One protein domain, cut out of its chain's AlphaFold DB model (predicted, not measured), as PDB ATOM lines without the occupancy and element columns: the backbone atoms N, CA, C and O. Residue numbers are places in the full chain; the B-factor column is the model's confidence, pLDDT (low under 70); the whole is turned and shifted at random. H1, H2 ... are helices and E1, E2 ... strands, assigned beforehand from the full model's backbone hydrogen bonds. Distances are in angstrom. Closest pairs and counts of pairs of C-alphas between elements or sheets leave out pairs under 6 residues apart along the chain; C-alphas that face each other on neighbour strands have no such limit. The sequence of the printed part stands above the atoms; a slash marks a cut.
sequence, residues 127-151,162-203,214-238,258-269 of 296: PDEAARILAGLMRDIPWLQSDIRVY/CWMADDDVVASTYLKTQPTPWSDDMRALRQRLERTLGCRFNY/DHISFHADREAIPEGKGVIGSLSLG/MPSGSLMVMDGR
ATOM      1  N   PRO A 127     -39.143  61.688 -14.042       96.62
ATOM      2  CA  PRO A 127     -40.583  61.590 -14.276       96.62
ATOM      3  C   PRO A 127     -41.061  62.298 -15.549       96.62
ATOM      4  O   PRO A 127     -41.856  61.725 -16.298       96.62
ATOM      5  N   ASP A 128     -40.545  63.496 -15.834       98.12
ATOM      6  CA  ASP A 128     -40.921  64.273 -17.022       98.12
ATOM      7  C   ASP A 128     -40.418  63.615 -18.315       98.12
ATOM      8  O   ASP A 128     -41.142  63.543 -19.312       98.12
ATOM      9  N   GLU A 129     -39.199  63.064 -18.289       98.38
ATOM     10  CA  GLU A 129     -38.645  62.275 -19.393       98.38
ATOM     11  C   GLU A 129     -39.501  61.019 -19.626       98.38
ATOM     12  O   GLU A 129     -39.912  60.752 -20.756       98.38
ATOM     13  N   ALA A 130     -39.850  60.293 -18.559       98.56
ATOM     14  CA  ALA A 130     -40.686  59.098 -18.630       98.56
ATOM     15  C   ALA A 130     -42.087  59.395 -19.188       98.56
ATOM     16  O   ALA A 130     -42.586  58.642 -20.027       98.56
ATOM     17  N   ALA A 131     -42.716  60.487 -18.747       98.50
ATOM     18  CA  ALA A 131     -44.033  60.908 -19.211       98.50
ATOM     19  C   ALA A 131     -44.012  61.312 -20.693       98.50
ATOM     20  O   ALA A 131     -44.884  60.893 -21.460       98.50
ATOM     21  N   ARG A 132     -42.987  62.062 -21.118       98.62
ATOM     22  CA  ARG A 132     -42.788  62.450 -22.521       98.62
ATOM     23  C   ARG A 132     -42.610  61.228 -23.423       98.62
ATOM     24  O   ARG A 132     -43.289  61.127 -24.445       98.62
ATOM     25  N   ILE A 133     -41.737  60.293 -23.037       98.69
ATOM     26  CA  ILE A 133     -41.484  59.063 -23.805       98.69
ATOM     27  C   ILE A 133     -42.748  58.199 -23.861       98.69
ATOM     28  O   ILE A 133     -43.108  57.720 -24.934       98.69
ATOM     29  N   LEU A 134     -43.466  58.035 -22.743       98.69
ATOM     30  CA  LEU A 134     -44.743  57.316 -22.709       98.69
ATOM     31  C   LEU A 134     -45.740  57.898 -23.718       98.69
ATOM     32  O   LEU A 134     -46.318  57.146 -24.499       98.69
ATOM     33  N   ALA A 135     -45.930  59.220 -23.713       98.50
ATOM     34  CA  ALA A 135     -46.857  59.891 -24.617       98.50
ATOM     35  C   ALA A 135     -46.467  59.700 -26.093       98.50
ATOM     36  O   ALA A 135     -47.331  59.401 -26.918       98.50
ATOM     37  N   GLY A 136     -45.172  59.813 -26.418       98.44
ATOM     38  CA  GLY A 136     -44.658  59.552 -27.765       98.44
ATOM     39  C   GLY A 136     -44.898  58.109 -28.209       98.44
ATOM     40  O   GLY A 136     -45.506  57.871 -29.248       98.44
ATOM     41  N   LEU A 137     -44.523  57.128 -27.383       98.38
ATOM     42  CA  LEU A 137     -44.702  55.712 -27.712       98.38
ATOM     43  C   LEU A 137     -46.178  55.308 -27.845       98.38
ATOM     44  O   LEU A 137     -46.519  54.489 -28.693       98.38
ATOM     45  N   MET A 138     -47.068  55.873 -27.026       98.31
ATOM     46  CA  MET A 138     -48.509  55.627 -27.144       98.31
ATOM     47  C   MET A 138     -49.083  56.132 -28.473       98.31
ATOM     48  O   MET A 138     -50.026  55.531 -28.982       98.31
ATOM     49  N   ARG A 139     -48.527  57.218 -29.020       97.69
ATOM     50  CA  ARG A 139     -48.975  57.835 -30.273       97.69
ATOM     51  C   ARG A 139     -48.362  57.174 -31.509       97.69
ATOM     52  O   ARG A 139     -49.073  56.951 -32.481       97.69
ATOM     53  N   ASP A 140     -47.065  56.880 -31.465       96.75
ATOM     54  CA  ASP A 140     -46.271  56.626 -32.675       96.75
ATOM     55  C   ASP A 140     -46.021  55.135 -32.945       96.75
ATOM     56  O   ASP A 140     -45.700  54.752 -34.071       96.75
ATOM     57  N   ILE A 141     -46.147  54.273 -31.930       96.25
ATOM     58  CA  ILE A 141     -45.839  52.848 -32.083       96.25
ATOM     59  C   ILE A 141     -47.009  52.096 -32.736       96.25
ATOM     60  O   ILE A 141     -48.140  52.164 -32.242       96.25
ATOM     61  N   PRO A 142     -46.752  51.288 -33.783       95.00
ATOM     62  CA  PRO A 142     -47.758  50.432 -34.402       95.00
ATOM     63  C   PRO A 142     -48.004  49.182 -33.543       95.00
ATOM     64  O   PRO A 142     -47.537  48.083 -33.842       95.00
ATOM     65  N   TRP A 143     -48.715  49.351 -32.430       95.94
ATOM     66  CA  TRP A 143     -48.993  48.276 -31.479       95.94
ATOM     67  C   TRP A 143     -49.761  47.114 -32.117       95.94
ATOM     68  O   TRP A 143     -50.867  47.290 -32.632       95.94
ATOM     69  N   LEU A 144     -49.229  45.896 -31.990       93.75
ATOM     70  CA  LEU A 144     -49.867  44.673 -32.470       93.75
ATOM     71  C   LEU A 144     -50.360  43.807 -31.308       93.75
ATOM     72  O   LEU A 144     -49.638  43.558 -30.345       93.75
ATOM     73  N   GLN A 145     -51.583  43.285 -31.416       94.38
ATOM     74  CA  GLN A 145     -52.085  42.253 -30.509       94.38
ATOM     75  C   GLN A 145     -52.018  40.878 -31.189       94.38
ATOM     76  O   GLN A 145     -52.939  40.480 -31.909       94.38
ATOM     77  N   SER A 146     -50.916  40.164 -30.957       89.38
ATOM     78  CA  SER A 146     -50.653  38.854 -31.559       89.38
ATOM     79  C   SER A 146     -51.626  37.773 -31.083       89.38
ATOM     80  O   SER A 146     -52.145  37.818 -29.962       89.38
ATOM     81  N   ASP A 147     -51.827  36.770 -31.930       88.94
ATOM     82  CA  ASP A 147     -52.497  35.526 -31.565       88.94
ATOM     83  C   ASP A 147     -51.523  34.588 -30.844       88.94
ATOM     84  O   ASP A 147     -50.398  34.373 -31.289       88.94
ATOM     85  N   ILE A 148     -51.967  34.015 -29.729       85.81
ATOM     86  CA  ILE A 148     -51.226  33.048 -28.922       85.81
ATOM     87  C   ILE A 148     -51.974  31.717 -28.896       85.81
ATOM     88  O   ILE A 148     -53.204  31.685 -28.822       85.81
ATOM     89  N   ARG A 149     -51.240  30.602 -28.955       83.94
ATOM     90  CA  ARG A 149     -51.822  29.256 -28.892       83.94
ATOM     91  C   ARG A 149     -51.693  28.679 -27.498       83.94
ATOM     92  O   ARG A 149     -50.604  28.476 -26.987       83.94
ATOM     93  N   VAL A 150     -52.827  28.366 -26.905       80.06
ATOM     94  CA  VAL A 150     -52.940  27.914 -25.532       80.06
ATOM     95  C   VAL A 150     -53.809  26.663 -25.507       80.06
ATOM     96  O   VAL A 150     -54.981  26.719 -25.871       80.06
ATOM     97  N   TYR A 151     -53.234  25.520 -25.119       82.38
ATOM     98  CA  TYR A 151     -53.903  24.208 -25.156       82.38
ATOM     99  C   TYR A 151     -54.619  23.917 -26.484       82.38
ATOM    100  O   TYR A 151     -55.788  23.531 -26.516       82.38
ATOM    101  N   CYS A 162     -44.678  45.554 -29.762       95.12
ATOM    102  CA  CYS A 162     -43.888  46.053 -30.877       95.12
ATOM    103  C   CYS A 162     -42.432  45.677 -30.584       95.12
ATOM    104  O   CYS A 162     -42.086  45.402 -29.431       95.12
ATOM    105  N   TRP A 163     -41.582  45.635 -31.598       94.81
ATOM    106  CA  TRP A 163     -40.169  45.371 -31.395       94.81
ATOM    107  C   TRP A 163     -39.308  46.212 -32.328       94.81
ATOM    108  O   TRP A 163     -39.753  46.610 -33.404       94.81
ATOM    109  N   MET A 164     -38.093  46.492 -31.873       95.19
ATOM    110  CA  MET A 164     -37.045  47.202 -32.598       95.19
ATOM    111  C   MET A 164     -35.772  46.372 -32.501       95.19
ATOM    112  O   MET A 164     -35.535  45.734 -31.472       95.19
ATOM    113  N   ALA A 165     -34.960  46.371 -33.548       94.00
ATOM    114  CA  ALA A 165     -33.696  45.656 -33.536       94.00
ATOM    115  C   ALA A 165     -32.694  46.271 -34.517       94.00
ATOM    116  O   ALA A 165     -33.076  47.069 -35.373       94.00
ATOM    117  N   ASP A 166     -31.416  45.947 -34.334       93.06
ATOM    118  CA  ASP A 166     -30.376  46.201 -35.337       93.06
ATOM    119  C   ASP A 166     -30.594  45.282 -36.566       93.06
ATOM    120  O   ASP A 166     -31.267  44.253 -36.471       93.06
ATOM    121  N   ASP A 167     -30.050  45.662 -37.728       85.69
ATOM    122  CA  ASP A 167     -30.332  45.010 -39.025       85.69
ATOM    123  C   ASP A 167     -29.900  43.532 -39.098       85.69
ATOM    124  O   ASP A 167     -30.410  42.767 -39.916       85.69
ATOM    125  N   ASP A 168     -28.951  43.124 -38.256       82.31
ATOM    126  CA  ASP A 168     -28.404  41.767 -38.178       82.31
ATOM    127  C   ASP A 168     -29.218  40.826 -37.273       82.31
ATOM    128  O   ASP A 168     -28.932  39.627 -37.200       82.31
ATOM    129  N   VAL A 169     -30.257  41.337 -36.606       82.50
ATOM    130  CA  VAL A 169     -31.073  40.564 -35.672       82.50
ATOM    131  C   VAL A 169     -32.282  39.950 -36.370       82.50
ATOM    132  O   VAL A 169     -33.149  40.631 -36.918       82.50
ATOM    133  N   VAL A 170     -32.390  38.626 -36.280       71.81
ATOM    134  CA  VAL A 170     -33.562  37.892 -36.765       71.81
ATOM    135  C   VAL A 170     -34.706  38.007 -35.760       71.81
ATOM    136  O   VAL A 170     -34.515  37.907 -34.549       71.81
ATOM    137  N   ALA A 171     -35.916  38.195 -36.283       66.19
ATOM    138  CA  ALA A 171     -37.140  38.261 -35.499       66.19
ATOM    139  C   ALA A 171     -37.303  37.062 -34.553       66.19
ATOM    140  O   ALA A 171     -37.065  35.914 -34.936       66.19
ATOM    141  N   SER A 172     -37.773  37.322 -33.329       66.44
ATOM    142  CA  SER A 172     -38.097  36.244 -32.392       66.44
ATOM    143  C   SER A 172     -39.272  35.413 -32.909       66.44
ATOM    144  O   SER A 172     -40.136  35.891 -33.652       66.44
ATOM    145  N   THR A 173     -39.350  34.156 -32.466       57.88
ATOM    146  CA  THR A 173     -40.373  33.187 -32.908       57.88
ATOM    147  C   THR A 173     -41.809  33.719 -32.768       57.88
ATOM    148  O   THR A 173     -42.705  33.339 -33.532       57.88
ATOM    149  N   TYR A 174     -42.027  34.622 -31.807       58.28
ATOM    150  CA  TYR A 174     -43.333  35.141 -31.406       58.28
ATOM    151  C   TYR A 174     -43.746  36.441 -32.113       58.28
ATOM    152  O   TYR A 174     -44.935  36.767 -32.132       58.28
ATOM    153  N   LEU A 175     -42.804  37.176 -32.712       70.69
ATOM    154  CA  LEU A 175     -43.067  38.422 -33.435       70.69
ATOM    155  C   LEU A 175     -42.523  38.317 -34.855       70.69
ATOM    156  O   LEU A 175     -41.447  38.801 -35.160       70.69
ATOM    157  N   LYS A 176     -43.306  37.705 -35.744       71.75
ATOM    158  CA  LYS A 176     -42.928  37.484 -37.152       71.75
ATOM    159  C   LYS A 176     -43.086  38.721 -38.050       71.75
ATOM    160  O   LYS A 176     -43.018  38.601 -39.269       71.75
ATOM    161  N   THR A 177     -43.379  39.884 -37.473       80.69
ATOM    162  CA  THR A 177     -43.456  41.155 -38.210       80.69
ATOM    163  C   THR A 177     -42.067  41.728 -38.406       80.69
ATOM    164  O   THR A 177     -41.184  41.391 -37.636       80.69
ATOM    165  N   GLN A 178     -41.880  42.643 -39.355       85.12
ATOM    166  CA  GLN A 178     -40.632  43.408 -39.434       85.12
ATOM    167  C   GLN A 178     -40.425  44.271 -38.173       85.12
ATOM    168  O   GLN A 178     -41.423  44.722 -37.590       85.12
ATOM    169  N   PRO A 179     -39.169  44.499 -37.742       90.06
ATOM    170  CA  PRO A 179     -38.886  45.401 -36.637       90.06
ATOM    171  C   PRO A 179     -39.247  46.834 -37.021       90.06
ATOM    172  O   PRO A 179     -39.082  47.269 -38.161       90.06
ATOM    173  N   THR A 180     -39.733  47.591 -36.045       92.69
ATOM    174  CA  THR A 180     -39.839  49.045 -36.165       92.69
ATOM    175  C   THR A 180     -38.437  49.646 -36.030       92.69
ATOM    176  O   THR A 180     -37.675  49.192 -35.173       92.69
ATOM    177  N   PRO A 181     -38.070  50.665 -36.827       93.06
ATOM    178  CA  PRO A 181     -36.804  51.360 -36.644       93.06
ATOM    179  C   PRO A 181     -36.678  51.945 -35.235       93.06
ATOM    180  O   PRO A 181     -37.658  52.412 -34.648       93.06
ATOM    181  N   TRP A 182     -35.456  51.974 -34.709       95.56
ATOM    182  CA  TRP A 182     -35.176  52.643 -33.445       95.56
ATOM    183  C   TRP A 182     -35.536  54.131 -33.524       95.56
ATOM    184  O   TRP A 182     -34.981  54.862 -34.349       95.56
ATOM    185  N   SER A 183     -36.418  54.595 -32.637       95.69
ATOM    186  CA  SER A 183     -36.639  56.030 -32.444       95.69
ATOM    187  C   SER A 183     -35.473  56.668 -31.682       95.69
ATOM    188  O   SER A 183     -34.700  55.976 -31.013       95.69
ATOM    189  N   ASP A 184     -35.353  57.996 -31.743       97.00
ATOM    190  CA  ASP A 184     -34.280  58.722 -31.050       97.00
ATOM    191  C   ASP A 184     -34.321  58.524 -29.533       97.00
ATOM    192  O   ASP A 184     -33.287  58.255 -28.923       97.00
ATOM    193  N   ASP A 185     -35.517  58.535 -28.936       97.25
ATOM    194  CA  ASP A 185     -35.692  58.225 -27.514       97.25
ATOM    195  C   ASP A 185     -35.220  56.801 -27.185       97.25
ATOM    196  O   ASP A 185     -34.534  56.589 -26.184       97.25
ATOM    197  N   MET A 186     -35.542  55.810 -28.027       98.12
ATOM    198  CA  MET A 186     -35.125  54.426 -27.779       98.12
ATOM    199  C   MET A 186     -33.614  54.249 -27.960       98.12
ATOM    200  O   MET A 186     -33.001  53.524 -27.176       98.12
ATOM    201  N   ARG A 187     -32.988  54.953 -28.915       97.94
ATOM    202  CA  ARG A 187     -31.521  55.000 -29.054       97.94
ATOM    203  C   ARG A 187     -30.854  55.629 -27.832       97.94
ATOM    204  O   ARG A 187     -29.883  55.072 -27.323       97.94
ATOM    205  N   ALA A 188     -31.377  56.750 -27.342       98.06
ATOM    206  CA  ALA A 188     -30.831  57.444 -26.178       98.06
ATOM    207  C   ALA A 188     -30.949  56.600 -24.898       98.06
ATOM    208  O   ALA A 188     -29.981  56.482 -24.141       98.06
ATOM    209  N   LEU A 189     -32.106  55.962 -24.677       98.31
ATOM    210  CA  LEU A 189     -32.293  55.026 -23.568       98.31
ATOM    211  C   LEU A 189     -31.354  53.827 -23.690       98.31
ATOM    212  O   LEU A 189     -30.690  53.491 -22.712       98.31
ATOM    213  N   ARG A 190     -31.240  53.232 -24.884       98.00
ATOM    214  CA  ARG A 190     -30.310  52.129 -25.150       98.00
ATOM    215  C   ARG A 190     -28.890  52.508 -24.744       98.00
ATOM    216  O   ARG A 190     -28.331  51.863 -23.871       98.00
ATOM    217  N   GLN A 191     -28.357  53.612 -25.265       97.19
ATOM    218  CA  GLN A 191     -27.007  54.090 -24.937       97.19
ATOM    219  C   GLN A 191     -26.810  54.386 -23.443       97.19
ATOM    220  O   GLN A 191     -25.701  54.256 -22.919       97.19
ATOM    221  N   ARG A 192     -27.858  54.830 -22.735       96.19
ATOM    222  CA  ARG A 192     -27.806  55.016 -21.277       96.19
ATOM    223  C   ARG A 192     -27.668  53.662 -20.580       96.19
ATOM    224  O   ARG A 192     -26.731  53.499 -19.810       96.19
ATOM    225  N   LEU A 193     -28.525  52.690 -20.906       95.12
ATOM    226  CA  LEU A 193     -28.444  51.333 -20.356       95.12
ATOM    227  C   LEU A 193     -27.104  50.659 -20.678       95.12
ATOM    228  O   LEU A 193     -26.531  50.028 -19.801       95.12
ATOM    229  N   GLU A 194     -26.586  50.804 -21.898       94.88
ATOM    230  CA  GLU A 194     -25.317  50.194 -22.312       94.88
ATOM    231  C   GLU A 194     -24.135  50.729 -21.498       94.88
ATOM    232  O   GLU A 194     -23.323  49.952 -20.997       94.88
ATOM    233  N   ARG A 195     -24.074  52.051 -21.283       92.69
ATOM    234  CA  ARG A 195     -23.065  52.668 -20.407       92.69
ATOM    235  C   ARG A 195     -23.209  52.222 -18.957       92.69
ATOM    236  O   ARG A 195     -22.207  51.987 -18.296       92.69
ATOM    237  N   THR A 196     -24.444  52.108 -18.471       90.19
ATOM    238  CA  THR A 196     -24.733  51.678 -17.099       90.19
ATOM    239  C   THR A 196     -24.379  50.209 -16.863       90.19
ATOM    240  O   THR A 196     -23.893  49.861 -15.794       90.19
ATOM    241  N   LEU A 197     -24.648  49.333 -17.832       89.44
ATOM    242  CA  LEU A 197     -24.565  47.882 -17.652       89.44
ATOM    243  C   LEU A 197     -23.303  47.261 -18.258       89.44
ATOM    244  O   LEU A 197     -23.031  46.091 -17.997       89.44
ATOM    245  N   GLY A 198     -22.530  48.024 -19.034       89.75
ATOM    246  CA  GLY A 198     -21.280  47.561 -19.639       89.75
ATOM    247  C   GLY A 198     -21.475  46.526 -20.751       89.75
ATOM    248  O   GLY A 198     -20.562  45.760 -21.039       89.75
ATOM    249  N   CYS A 199     -22.655  46.481 -21.373       90.88
ATOM    250  CA  CYS A 199     -22.990  45.568 -22.467       90.88
ATOM    251  C   CYS A 199     -23.697  46.317 -23.602       90.88
ATOM    252  O   CYS A 199     -24.242  47.392 -23.374       90.88
ATOM    253  N   ARG A 200     -23.715  45.752 -24.816       93.06
ATOM    254  CA  ARG A 200     -24.430  46.314 -25.974       93.06
ATOM    255  C   ARG A 200     -25.760  45.594 -26.173       93.06
ATOM    256  O   ARG A 200     -25.778  44.367 -26.188       93.06
ATOM    257  N   PHE A 201     -26.842  46.339 -26.377       94.75
ATOM    258  CA  PHE A 201     -28.149  45.779 -26.717       94.75
ATOM    259  C   PHE A 201     -28.409  45.947 -28.216       94.75
ATOM    260  O   PHE A 201     -28.186  47.015 -28.779       94.75
ATOM    261  N   ASN A 202     -28.923  44.910 -28.867       94.00
ATOM    262  CA  ASN A 202     -29.273  44.921 -30.294       94.00
ATOM    263  C   ASN A 202     -30.769  44.653 -30.528       94.00
ATOM    264  O   ASN A 202     -31.235  44.745 -31.658       94.00
ATOM    265  N   TYR A 203     -31.539  44.382 -29.469       94.19
ATOM    266  CA  TYR A 203     -32.965  44.077 -29.541       94.19
ATOM    267  C   TYR A 203     -33.752  44.778 -28.429       94.19
ATOM    268  O   TYR A 203     -33.317  44.840 -27.275       94.19
ATOM    269  N   ASP A 214     -54.682  43.412 -18.689       98.44
ATOM    270  CA  ASP A 214     -53.514  42.979 -19.447       98.44
ATOM    271  C   ASP A 214     -52.431  42.456 -18.483       98.44
ATOM    272  O   ASP A 214     -52.204  43.001 -17.394       98.44
ATOM    273  N   HIS A 215     -51.788  41.351 -18.860       97.75
ATOM    274  CA  HIS A 215     -50.864  40.607 -18.003       97.75
ATOM    275  C   HIS A 215     -49.891  39.738 -18.814       97.75
ATOM    276  O   HIS A 215     -50.038  39.521 -20.018       97.75
ATOM    277  N   ILE A 216     -48.879  39.213 -18.130       96.06
ATOM    278  CA  ILE A 216     -48.045  38.114 -18.617       96.06
ATOM    279  C   ILE A 216     -47.862  37.129 -17.471       96.06
ATOM    280  O   ILE A 216     -47.625  37.528 -16.328       96.06
ATOM    281  N   SER A 217     -48.051  35.850 -17.764       94.94
ATOM    282  CA  SER A 217     -47.931  34.805 -16.755       94.94
ATOM    283  C   SER A 217     -46.480  34.408 -16.541       94.94
ATOM    284  O   SER A 217     -45.586  34.906 -17.217       94.94
ATOM    285  N   PHE A 218     -46.243  33.537 -15.564       95.88
ATOM    286  CA  PHE A 218     -44.898  33.082 -15.238       95.88
ATOM    287  C   PHE A 218     -44.210  32.441 -16.447       95.88
ATOM    288  O   PHE A 218     -44.668  31.416 -16.946       95.88
ATOM    289  N   HIS A 219     -43.097  33.036 -16.862       93.25
ATOM    290  CA  HIS A 219     -42.240  32.590 -17.960       93.25
ATOM    291  C   HIS A 219     -40.780  32.934 -17.654       93.25
ATOM    292  O   HIS A 219     -40.510  33.699 -16.732       93.25
ATOM    293  N   ALA A 220     -39.848  32.364 -18.409       91.88
ATOM    294  CA  ALA A 220     -38.452  32.785 -18.418       91.88
ATOM    295  C   ALA A 220     -38.080  33.212 -19.839       91.88
ATOM    296  O   ALA A 220     -38.571  32.623 -20.808       91.88
ATOM    297  N   ASP A 221     -37.205  34.203 -19.964       89.56
ATOM    298  CA  ASP A 221     -36.705  34.677 -21.253       89.56
ATOM    299  C   ASP A 221     -35.591  33.747 -21.742       89.56
ATOM    300  O   ASP A 221     -34.408  34.069 -21.699       89.56
ATOM    301  N   ARG A 222     -35.971  32.544 -22.186       84.31
ATOM    302  CA  ARG A 222     -35.018  31.477 -22.536       84.31
ATOM    303  C   ARG A 222     -34.064  31.826 -23.674       84.31
ATOM    304  O   ARG A 222     -32.960  31.296 -23.713       84.31
ATOM    305  N   GLU A 223     -34.462  32.734 -24.562       79.25
ATOM    306  CA  GLU A 223     -33.596  33.244 -25.634       79.25
ATOM    307  C   GLU A 223     -32.335  33.947 -25.092       79.25
ATOM    308  O   GLU A 223     -31.347  34.053 -25.811       79.25
ATOM    309  N   ALA A 224     -32.339  34.358 -23.816       77.12
ATOM    310  CA  ALA A 224     -31.207  34.972 -23.122       77.12
ATOM    311  C   ALA A 224     -30.323  33.976 -22.336       77.12
ATOM    312  O   ALA A 224     -29.350  34.389 -21.716       77.12
ATOM    313  N   ILE A 225     -30.643  32.674 -22.332       77.50
ATOM    314  CA  ILE A 225     -29.829  31.638 -21.661       77.50
ATOM    315  C   ILE A 225     -28.469  31.380 -22.340       77.50
ATOM    316  O   ILE A 225     -27.522  31.076 -21.613       77.50
ATOM    317  N   PRO A 226     -28.315  31.451 -23.682       77.25
ATOM    318  CA  PRO A 226     -27.012  31.249 -24.305       77.25
ATOM    319  C   PRO A 226     -25.935  32.171 -23.720       77.25
ATOM    320  O   PRO A 226     -26.205  33.322 -23.366       77.25
ATOM    321  N   GLU A 227     -24.706  31.662 -23.636       69.25
ATOM    322  CA  GLU A 227     -23.575  32.385 -23.056       69.25
ATOM    323  C   GLU A 227     -23.403  33.770 -23.704       69.25
ATOM    324  O   GLU A 227     -23.471  33.920 -24.925       69.25
ATOM    325  N   GLY A 228     -23.236  34.798 -22.869       66.69
ATOM    326  CA  GLY A 228     -23.108  36.190 -23.308       66.69
ATOM    327  C   GLY A 228     -24.424  36.940 -23.562       66.69
ATOM    328  O   GLY A 228     -24.368  38.143 -23.799       66.69
ATOM    329  N   LYS A 229     -25.598  36.291 -23.464       77.44
ATOM    330  CA  LYS A 229     -26.918  36.935 -23.666       77.44
ATOM    331  C   LYS A 229     -27.713  37.202 -22.383       77.44
ATOM    332  O   LYS A 229     -28.836  37.694 -22.447       77.44
ATOM    333  N   GLY A 230     -27.128  36.904 -21.221       82.50
ATOM    334  CA  GLY A 230     -27.841  36.836 -19.939       82.50
ATOM    335  C   GLY A 230     -28.413  38.155 -19.413       82.50
ATOM    336  O   GLY A 230     -29.361  38.119 -18.627       82.50
ATOM    337  N   VAL A 231     -27.882  39.306 -19.844       91.62
ATOM    338  CA  VAL A 231     -28.310  40.624 -19.349       91.62
ATOM    339  C   VAL A 231     -29.582  41.082 -20.063       91.62
ATOM    340  O   VAL A 231     -29.595  41.302 -21.273       91.62
ATOM    341  N   ILE A 232     -30.644  41.308 -19.291       95.06
ATOM    342  CA  ILE A 232     -31.908  41.887 -19.760       95.06
ATOM    343  C   ILE A 232     -32.198  43.164 -18.976       95.06
ATOM    344  O   ILE A 232     -32.318  43.125 -17.751       95.06
ATOM    345  N   GLY A 233     -32.377  44.283 -19.683       96.25
ATOM    346  CA  GLY A 233     -32.805  45.560 -19.106       96.25
ATOM    347  C   GLY A 233     -34.299  45.805 -19.316       96.25
ATOM    348  O   GLY A 233     -34.754  45.901 -20.450       96.25
ATOM    349  N   SER A 234     -35.076  45.924 -18.242       97.69
ATOM    350  CA  SER A 234     -36.530  46.131 -18.257       97.69
ATOM    351  C   SER A 234     -36.895  47.494 -17.660       97.69
ATOM    352  O   SER A 234     -36.944  47.657 -16.441       97.69
ATOM    353  N   LEU A 235     -37.160  48.481 -18.519       98.62
ATOM    354  CA  LEU A 235     -37.582  49.829 -18.120       98.62
ATOM    355  C   LEU A 235     -39.113  49.947 -18.152       98.62
ATOM    356  O   LEU A 235     -39.760  49.520 -19.110       98.62
ATOM    357  N   SER A 236     -39.699  50.535 -17.112       98.69
ATOM    358  CA  SER A 236     -41.150  50.721 -16.981       98.69
ATOM    359  C   SER A 236     -41.555  52.181 -17.171       98.69
ATOM    360  O   SER A 236     -40.933  53.073 -16.609       98.69
ATOM    361  N   LEU A 237     -42.631  52.422 -17.917       98.81
ATOM    362  CA  LEU A 237     -43.228  53.738 -18.158       98.81
ATOM    363  C   LEU A 237     -44.731  53.691 -17.856       98.81
ATOM    364  O   LEU A 237     -45.405  52.723 -18.220       98.81
ATOM    365  N   GLY A 238     -45.273  54.746 -17.253       98.62
ATOM    366  CA  GLY A 238     -46.704  54.864 -16.963       98.62
ATOM    367  C   GLY A 238     -47.121  54.173 -15.668       98.62
ATOM    368  O   GLY A 238     -46.450  54.293 -14.646       98.62
ATOM    369  N   MET A 258     -42.991  48.375  -9.701       96.50
ATOM    370  CA  MET A 258     -42.293  48.970 -10.841       96.50
ATOM    371  C   MET A 258     -42.961  50.293 -11.235       96.50
ATOM    372  O   MET A 258     -43.844  50.275 -12.102       96.50
ATOM    373  N   PRO A 259     -42.606  51.420 -10.584       97.38
ATOM    374  CA  PRO A 259     -43.141  52.733 -10.931       97.38
ATOM    375  C   PRO A 259     -42.625  53.211 -12.295       97.38
ATOM    376  O   PRO A 259     -41.677  52.649 -12.857       97.38
ATOM    377  N   SER A 260     -43.239  54.265 -12.833       98.50
ATOM    378  CA  SER A 260     -42.747  54.922 -14.047       98.50
ATOM    379  C   SER A 260     -41.304  55.395 -13.861       98.50
ATOM    380  O   SER A 260     -40.960  55.951 -12.823       98.50
ATOM    381  N   GLY A 261     -40.467  55.164 -14.866       98.12
ATOM    382  CA  GLY A 261     -39.046  55.493 -14.860       98.12
ATOM    383  C   GLY A 261     -38.149  54.462 -14.171       98.12
ATOM    384  O   GLY A 261     -36.933  54.613 -14.210       98.12
ATOM    385  N   SER A 262     -38.698  53.400 -13.574       97.38
ATOM    386  CA  SER A 262     -37.890  52.360 -12.921       97.38
ATOM    387  C   SER A 262     -37.275  51.368 -13.909       97.38
ATOM    388  O   SER A 262     -37.901  50.991 -14.904       97.38
ATOM    389  N   LEU A 263     -36.065  50.903 -13.593       96.81
ATOM    390  CA  LEU A 263     -35.329  49.869 -14.322       96.81
ATOM    391  C   LEU A 263     -35.197  48.616 -13.450       96.81
ATOM    392  O   LEU A 263     -34.802  48.708 -12.291       96.81
ATOM    393  N   MET A 264     -35.500  47.452 -14.015       95.31
ATOM    394  CA  MET A 264     -35.159  46.132 -13.483       95.31
ATOM    395  C   MET A 264     -34.145  45.484 -14.419       95.31
ATOM    396  O   MET A 264     -34.341  45.487 -15.631       95.31
ATOM    397  N   VAL A 265     -33.088  44.898 -13.875       94.00
ATOM    398  CA  VAL A 265     -32.089  44.140 -14.628       94.00
ATOM    399  C   VAL A 265     -32.118  42.703 -14.149       94.00
ATOM    400  O   VAL A 265     -32.061  42.443 -12.948       94.00
ATOM    401  N   MET A 266     -32.205  41.779 -15.098       93.44
ATOM    402  CA  MET A 266     -32.090  40.345 -14.861       93.44
ATOM    403  C   MET A 266     -30.804  39.863 -15.513       93.44
ATOM    404  O   MET A 266     -30.559  40.194 -16.668       93.44
ATOM    405  N   ASP A 267     -29.990  39.124 -14.770       89.88
ATOM    406  CA  ASP A 267     -28.646  38.737 -15.196       89.88
ATOM    407  C   ASP A 267     -28.210  37.419 -14.529       89.88
ATOM    408  O   ASP A 267     -28.931  36.852 -13.695       89.88
ATOM    409  N   GLY A 268     -27.039  36.905 -14.895       86.56
ATOM    410  CA  GLY A 268     -26.514  35.626 -14.444       86.56
ATOM    411  C   GLY A 268     -27.456  34.486 -14.818       86.56
ATOM    412  O   GLY A 268     -28.016  34.442 -15.911       86.56
ATOM    413  N   ARG A 269     -27.697  33.576 -13.874       87.06
ATOM    414  CA  ARG A 269     -28.504  32.361 -14.096       87.06
ATOM    415  C   ARG A 269     -30.003  32.569 -13.885       87.06
ATOM    416  O   ARG A 269     -30.762  31.623 -13.671       87.06
TER     417      ARG A 269
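What this domain is: This is residues 127 to 151, 162 to 203, 214 to 238 and 258 to 269 of the 296 residues of the protein "Oxidoreductaselike protein" of Acanthamoeba castellanii str. Neff (UniProt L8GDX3). A ribbon of two strands, E4 and E5, has two helices, H1 and H2, by its E4 side. E1 and E3 lie far out from the middle and residues 214 to 220 stand free, while E2 lies near the middle. The printed part has 104 residues in the order H1 E1 E2 H2 E3 E4 E5, a mixed class with an antiparallel sheet E4 - E5. It is compact, with a radius of gyration of the C-alphas of 14.6 A and spans of 42 by 32 by 30 A.

How they stand to each other: H1, residues 127 to 140, and E4, residues 232 to 238, come closest at the C-alphas of Ala 130 and Leu 237, 6.0 A. H1 is close to but not clearly touching H2, residues 184 to 197, at a steep tilt of 48 degrees, opposite ways; the closest C-alphas are those of Ile 133 and Asp 185, 6.9 A. The closest C-alphas of H2 and E4 are those of Leu 193 and Gly 233, 7.3 A. E4 and E5, residues 263 to 268, are antiparallel at 163 degrees; N 234 and O 264, 2.7 A, are within hydrogen-bond range. E1, residues 147 to 150, E2, residues 162 to 165, and E3, residues 216 to 219, pair with no named strand. E2 is apart from E4. In H1 and H2 every O i to N i+4 pair is within hydrogen-bond range.

Where its parts are: H1 begins at C-alpha 127 (-40.583, 61.590, -14.276) and spans 19.9 A from first to last C-alpha. H2 spans 19.8 A, E4 19.9 A and E5 16.8 A. E5 ends at C-alpha 268 (-26.514, 35.626, -14.444).

The domain as a whole: The C-alphas of Asp 128 and Tyr 151 are farthest apart, 42.9 A. Cuts leave gaps of 24.7 A from C-alpha 151 to 162, 22.9 A from C-alpha 203 to 214 and 9.6 A from C-alpha 238 to 258. The links E2 to H2 and E3 to E4 are long. Residues 171 to 174 and 227 to 228 are under pLDDT 70.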